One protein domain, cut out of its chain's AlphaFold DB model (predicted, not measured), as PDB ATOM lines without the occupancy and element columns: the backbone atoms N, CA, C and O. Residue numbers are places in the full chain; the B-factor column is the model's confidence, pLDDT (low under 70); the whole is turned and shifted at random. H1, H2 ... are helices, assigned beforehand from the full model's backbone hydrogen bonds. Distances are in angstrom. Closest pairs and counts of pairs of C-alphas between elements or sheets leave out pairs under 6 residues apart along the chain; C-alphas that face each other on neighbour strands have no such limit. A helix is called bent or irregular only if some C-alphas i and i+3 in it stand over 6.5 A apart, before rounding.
ATOM      1  N   LEU A   2     158.005 146.390 175.626       86.56
ATOM      2  CA  LEU A   2     156.805 147.227 175.432       86.56
ATOM      3  C   LEU A   2     155.808 146.674 174.400       86.56
ATOM      4  O   LEU A   2     154.622 146.590 174.688       86.56
ATOM      5  N   ALA A   3     156.292 146.229 173.236       88.12
ATOM      6  CA  ALA A   3     155.436 145.648 172.197       88.12
ATOM      7  C   ALA A   3     154.706 144.372 172.663       88.12
ATOM      8  O   ALA A   3     153.529 144.195 172.371       88.12
ATOM      9  N   MET A   4     155.381 143.518 173.442       89.88
ATOM     10  CA  MET A   4     154.786 142.297 174.003       89.88
ATOM     11  C   MET A   4     153.729 142.626 175.065       89.88
ATOM     12  O   MET A   4     152.675 142.000 175.096       89.88
ATOM     13  N   LEU A   5     153.983 143.646 175.893       90.94
ATOM     14  CA  LEU A   5     153.017 144.141 176.877       90.94
ATOM     15  C   LEU A   5     151.772 144.721 176.193       90.94
ATOM     16  O   LEU A   5     150.656 144.350 176.549       90.94
ATOM     17  N   LEU A   6     151.951 145.555 175.167       92.88
ATOM     18  CA  LEU A   6     150.853 146.094 174.358       92.88
ATOM     19  C   LEU A   6     150.039 144.985 173.685       92.88
ATOM     20  O   LEU A   6     148.816 144.985 173.786       92.88
ATOM     21  N   ALA A   7     150.706 144.008 173.067       91.88
ATOM     22  CA  ALA A   7     150.034 142.869 172.451       91.88
ATOM     23  C   ALA A   7     149.216 142.069 173.479       91.88
ATOM     24  O   ALA A   7     148.069 141.714 173.211       91.88
ATOM     25  N   SER A   8     149.765 141.843 174.678       92.00
ATOM     26  CA  SER A   8     149.058 141.134 175.750       92.00
ATOM     27  C   SER A   8     147.835 141.902 176.267       92.00
ATOM     28  O   SER A   8     146.784 141.298 176.476       92.00
ATOM     29  N   LEU A   9     147.930 143.231 176.388       91.00
ATOM     30  CA  LEU A   9     146.821 144.100 176.790       91.00
ATOM     31  C   LEU A   9     145.697 144.104 175.756       91.00
ATOM     32  O   LEU A   9     144.533 143.964 176.121       91.00
ATOM     33  N   ILE A  10     146.041 144.218 174.471       91.81
ATOM     34  CA  ILE A  10     145.062 144.172 173.377       91.81
ATOM     35  C   ILE A  10     144.360 142.814 173.366       91.81
ATOM     36  O   ILE A  10     143.136 142.755 173.286       91.81
ATOM     37  N   CYS A  11     145.111 141.721 173.507       90.88
ATOM     38  CA  CYS A  11     144.541 140.378 173.522       90.88
ATOM     39  C   CYS A  11     143.592 140.175 174.719       90.88
ATOM     40  O   CYS A  11     142.465 139.715 174.547       90.88
ATOM     41  N   ALA A  12     143.995 140.604 175.920       90.62
ATOM     42  CA  ALA A  12     143.150 140.556 177.114       90.62
ATOM     43  C   ALA A  12     141.879 141.412 176.972       90.62
ATOM     44  O   ALA A  12     140.793 140.979 177.361       90.62
ATOM     45  N   PHE A  13     141.991 142.599 176.371       87.19
ATOM     46  CA  PHE A  13     140.854 143.476 176.100       87.19
ATOM     47  C   PHE A  13     139.866 142.843 175.112       87.19
ATOM     48  O   PHE A  13     138.664 142.827 175.371       87.19
ATOM     49  N   VAL A  14     140.357 142.245 174.021       87.06
ATOM     50  CA  VAL A  14     139.517 141.527 173.048       87.06
ATOM     51  C   VAL A  14     138.783 140.364 173.714       87.06
ATOM     52  O   VAL A  14     137.582 140.199 173.503       87.06
ATOM     53  N   LEU A  15     139.462 139.590 174.564       86.69
ATOM     54  CA  LEU A  15     138.829 138.501 175.308       86.69
ATOM     55  C   LEU A  15     137.732 139.029 176.246       86.69
ATOM     56  O   LEU A  15     136.628 138.493 176.237       86.69
ATOM     57  N   LEU A  16     137.969 140.113 176.986       86.19
ATOM     58  CA  LEU A  16     136.939 140.742 177.826       86.19
ATOM     59  C   LEU A  16     135.721 141.196 177.013       86.19
ATOM     60  O   LEU A  16     134.587 140.919 177.404       86.19
ATOM     61  N   CYS A  17     135.937 141.820 175.854       79.56
ATOM     62  CA  CYS A  17     134.861 142.204 174.941       79.56
ATOM     63  C   CYS A  17     134.086 140.987 174.415       79.56
ATOM     64  O   CYS A  17     132.874 141.055 174.216       79.56
ATOM     65  N   LEU A  18     134.747 139.848 174.197       79.56
ATOM     66  CA  LEU A  18     134.075 138.635 173.740       79.56
ATOM     67  C   LEU A  18     133.331 137.906 174.868       79.56
ATOM     68  O   LEU A  18     132.232 137.417 174.623       79.56
ATOM     69  N   PHE A  19     133.876 137.836 176.078       83.44
ATOM     70  CA  PHE A  19     133.289 137.050 177.168       83.44
ATOM     71  C   PHE A  19     132.273 137.823 178.015       83.44
ATOM     72  O   PHE A  19     131.412 137.200 178.635       83.44
ATOM     73  N   VAL A  20     132.321 139.160 178.027       83.81
ATOM     74  CA  VAL A  20     131.411 139.985 178.831       83.81
ATOM     75  C   VAL A  20     130.338 140.628 177.940       83.81
ATOM     76  O   VAL A  20     130.617 141.610 177.246       83.81
ATOM     77  N   PRO A  21     129.082 140.140 177.969       75.69
ATOM     78  CA  PRO A  21     128.011 140.679 177.130       75.69
ATOM     79  C   PRO A  21     127.707 142.154 177.436       75.69
ATOM     80  O   PRO A  21     127.385 142.913 176.527       75.69
ATOM     81  N   SER A  22     127.891 142.601 178.681       73.06
ATOM     82  CA  SER A  22     127.701 144.004 179.073       73.06
ATOM     83  C   SER A  22     128.657 144.964 178.356       73.06
ATOM     84  O   SER A  22     128.255 146.068 177.994       73.06
ATOM     85  N   VAL A  23     129.898 144.539 178.093       76.25
ATOM     86  CA  VAL A  23     130.883 145.354 177.368       76.25
ATOM     87  C   VAL A  23     130.492 145.453 175.894       76.25
ATOM     88  O   VAL A  23     130.500 146.548 175.334       76.25
ATOM     89  N   ARG A  24     130.033 144.350 175.286       72.38
ATOM     90  CA  ARG A  24     129.505 144.355 173.911       72.38
ATOM     91  C   ARG A  24     128.348 145.332 173.744       72.38
ATOM     92  O   ARG A  24     128.356 146.120 172.807       72.38
ATOM     93  N   MET A  25     127.393 145.314 174.673       69.56
ATOM     94  CA  MET A  25     126.252 146.232 174.636       69.56
ATOM     95  C   MET A  25     126.691 147.691 174.770       69.56
ATOM     96  O   MET A  25     126.139 148.548 174.093       69.56
ATOM     97  N   SER A  26     127.707 147.980 175.591       72.81
ATOM     98  CA  SER A  26     128.236 149.343 175.722       72.81
ATOM     99  C   SER A  26     128.952 149.835 174.459       72.81
ATOM    100  O   SER A  26     128.798 150.993 174.091       72.81
ATOM    101  N   ILE A  27     129.672 148.952 173.757       70.38
ATOM    102  CA  ILE A  27     130.336 149.273 172.485       70.38
ATOM    103  C   ILE A  27     129.289 149.517 171.393       70.38
ATOM    104  O   ILE A  27     129.356 150.524 170.698       70.38
ATOM    105  N   MET A  28     128.282 148.645 171.294       69.00
ATOM    106  CA  MET A  28     127.180 148.800 170.335       69.00
ATOM    107  C   MET A  28     126.348 150.059 170.615       69.00
ATOM    108  O   MET A  28     125.923 150.728 169.686       69.00
ATOM    109  N   ALA A  29     126.153 150.432 171.884       65.94
ATOM    110  CA  ALA A  29     125.448 151.663 172.247       65.94
ATOM    111  C   ALA A  29     126.207 152.938 171.833       65.94
ATOM    112  O   ALA A  29     125.581 153.960 171.553       65.94
ATOM    113  N   VAL A  30     127.542 152.889 171.791       64.00
ATOM    114  CA  VAL A  30     128.363 153.987 171.262       64.00
ATOM    115  C   VAL A  30     128.210 154.085 169.741       64.00
ATOM    116  O   VAL A  30     128.026 155.191 169.236       64.00
ATOM    117  N   ASP A  31     128.200 152.954 169.032       59.31
ATOM    118  CA  ASP A  31     128.002 152.904 167.572       59.31
ATOM    119  C   ASP A  31     126.598 153.392 167.164       59.31
ATOM    120  O   ASP A  31     126.451 154.242 166.285       59.31
ATOM    121  N   GLU A  32     125.563 152.962 167.890       54.16
ATOM    122  CA  GLU A  32     124.169 153.355 167.649       54.16
ATOM    123  C   GLU A  32     123.957 154.871 167.809       54.16
ATOM    124  O   GLU A  32     123.122 155.468 167.134       54.16
ATOM    125  N   SER A  33     124.728 155.539 168.678       58.38
ATOM    126  CA  SER A  33     124.645 156.998 168.839       58.38
ATOM    127  C   SER A  33     125.154 157.770 167.615       58.38
ATOM    128  O   SER A  33     124.688 158.883 167.359       58.38
ATOM    129  N   LEU A  34     126.071 157.172 166.847       56.34
ATOM    130  CA  LEU A  34     126.576 157.721 165.591       56.34
ATOM    131  C   LEU A  34     125.621 157.410 164.426       56.34
ATOM    132  O   LEU A  34     125.392 158.274 163.581       56.34
ATOM    133  N   ASP A  35     125.024 156.213 164.419       52.38
ATOM    134  CA  ASP A  35     124.188 155.708 163.319       52.38
ATOM    135  C   ASP A  35     122.697 156.090 163.436       52.38
ATOM    136  O   ASP A  35     121.971 156.136 162.446       52.38
ATOM    137  N   ALA A  36     122.205 156.477 164.620       58.09
ATOM    138  CA  ALA A  36     120.793 156.834 164.824       58.09
ATOM    139  C   ALA A  36     120.306 157.992 163.926       58.09
ATOM    140  O   ALA A  36     119.120 158.068 163.581       58.09
ATOM    141  N   HIS A  37     121.203 158.901 163.531       58.16
ATOM    142  CA  HIS A  37     120.863 159.987 162.612       58.16
ATOM    143  C   HIS A  37     120.650 159.481 161.177       58.16
ATOM    144  O   HIS A  37     119.683 159.879 160.518       58.16
ATOM    145  N   GLU A  38     121.506 158.573 160.709       57.53
ATOM    146  CA  GLU A  38     121.420 157.988 159.369       57.53
ATOM    147  C   GLU A  38     120.317 156.930 159.287       57.53
ATOM    148  O   GLU A  38     119.528 156.945 158.341       57.53
ATOM    149  N   ALA A  39     120.144 156.110 160.325       59.91
ATOM    150  CA  ALA A  39     119.058 155.143 160.448       59.91
ATOM    151  C   ALA A  39     117.673 155.819 160.430       59.91
ATOM    152  O   ALA A  39     116.742 155.328 159.786       59.91
ATOM    153  N   GLY A  40     117.529 156.991 161.063       60.16
ATOM    154  CA  GLY A  40     116.302 157.789 161.004       60.16
ATOM    155  C   GLY A  40     115.989 158.301 159.594       60.16
ATOM    156  O   GLY A  40     114.841 158.236 159.143       60.16
ATOM    157  N   LEU A  41     117.008 158.762 158.863       60.72
ATOM    158  CA  LEU A  41     116.875 159.191 157.469       60.72
ATOM    159  C   LEU A  41     116.582 158.011 156.536       60.72
ATOM    160  O   LEU A  41     115.692 158.117 155.690       60.72
ATOM    161  N   ALA A  42     117.260 156.880 156.725       60.25
ATOM    162  CA  ALA A  42     117.059 155.652 155.968       60.25
ATOM    163  C   ALA A  42     115.652 155.078 156.185       60.25
ATOM    164  O   ALA A  42     115.000 154.679 155.224       60.25
ATOM    165  N   LEU A  43     115.121 155.114 157.410       61.84
ATOM    166  CA  LEU A  43     113.756 154.678 157.715       61.84
ATOM    167  C   LEU A  43     112.697 155.597 157.081       61.84
ATOM    168  O   LEU A  43     111.675 155.128 156.571       61.84
ATOM    169  N   VAL A  44     112.933 156.913 157.077       60.69
ATOM    170  CA  VAL A  44     112.059 157.885 156.399       60.69
ATOM    171  C   VAL A  44     112.120 157.708 154.877       60.69
ATOM    172  O   VAL A  44     111.074 157.719 154.221       60.69
ATOM    173  N   ALA A  45     113.309 157.473 154.322       59.81
ATOM    174  CA  ALA A  45     113.519 157.189 152.906       59.81
ATOM    175  C   ALA A  45     112.940 155.826 152.486       59.81
ATOM    176  O   ALA A  45     112.374 155.715 151.406       59.81
ATOM    177  N   ALA A  46     112.983 154.803 153.341       60.44
ATOM    178  CA  ALA A  46     112.382 153.497 153.071       60.44
ATOM    179  C   ALA A  46     110.847 153.570 153.025       60.44
ATOM    180  O   ALA A  46     110.211 152.928 152.190       60.44
ATOM    181  N   ARG A  47     110.230 154.399 153.880       65.25
ATOM    182  CA  ARG A  47     108.772 154.637 153.870       65.25
ATOM    183  C   ARG A  47     108.304 155.424 152.648       65.25
ATOM    184  O   ARG A  47     107.141 155.317 152.258       65.25
ATOM    185  N   LYS A  48     109.183 156.229 152.052       59.91
ATOM    186  CA  LYS A  48     108.935 156.960 150.808       59.91
ATOM    187  C   LYS A  48     110.173 156.881 149.924       59.91
ATOM    188  O   LYS A  48     110.955 157.833 149.940       59.91
ATOM    189  N   PRO A  49     110.346 155.784 149.160       60.34
ATOM    190  CA  PRO A  49     111.514 155.634 148.307       60.34
ATOM    191  C   PRO A  49     111.632 156.876 147.428       60.34
ATOM    192  O   PRO A  49     110.663 157.257 146.758       60.34
ATOM    193  N   PHE A  50     112.788 157.543 147.496       59.47
ATOM    194  CA  PHE A  50     113.095 158.702 146.666       59.47
ATOM    195  C   PHE A  50     112.984 158.266 145.206       59.47
ATOM    196  O   PHE A  50     113.863 157.611 144.655       59.47
ATOM    197  N   ARG A  51     111.851 158.582 144.579       60.53
ATOM    198  CA  ARG A  51     111.685 158.412 143.142       60.53
ATOM    199  C   ARG A  51     112.424 159.558 142.471       60.53
ATOM    200  O   ARG A  51     111.898 160.664 142.391       60.53
ATOM    201  N   GLU A  52     113.648 159.287 142.034       61.16
ATOM    202  CA  GLU A  52     114.432 160.219 141.214       61.16
ATOM    203  C   GLU A  52     113.826 160.394 139.814       61.16
ATOM    204  O   GLU A  52     113.984 161.443 139.194       61.16
TER     205      GLU A  52
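Overview. This is residues 2 to 52 of the 113 residues of an uncharacterized protein of Piloderma croceum (strain F 1598) (UniProt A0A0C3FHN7). The long bent helix H2 and the helix H1 meet near their ends in a wide open corner, and the bend in H2 makes the whole an open zigzag of helical pieces, with residues 48 to 52 as a tail. The 51 printed residues include two named helices, H1 then H2, and no named strand: all helix. The whole is extended, radius of gyration of the C-alphas 18.4 A, spanning 56 by 23 by 13 A.

Along the chain. H2, residues 21 to 47, was assigned as one helix by its hydrogen bonds but is bent: C-alphas 34 and 37 are 6.8 A apart. Its arms are H2a, residues 21 to 34, 20.6 A long, and H2b, residues 37 to 47, 15.9 A, ending at C-alpha 47 (108.772, 154.637, 153.870). H1, residues 2 to 19, is 25.7 A long from C-alpha 2 (156.805, 147.227, 175.432).

Arrangement. H2a and H2b are about perpendicular, at 73 degrees. H1 and H2a touch only at the corner, about perpendicular at 85 degrees, through residues 16 to 18 and 23 to 24 alone; the closest C-alphas, of Cys 17 and Val 23, are 5.6 A apart. H1 and H2b are apart. Every O i to N i+4 pair is within hydrogen-bond range in H1 and H2b, and 9 of 10 in H2a.

Size, cuts and confidence. The C-alphas of Leu 2 and Arg 51, the farthest apart, are 56.6 A apart. The printed part has no cut, and the link from H1 to H2 is tight. pLDDT is under 70 at residue 25 and residues 28 to 52.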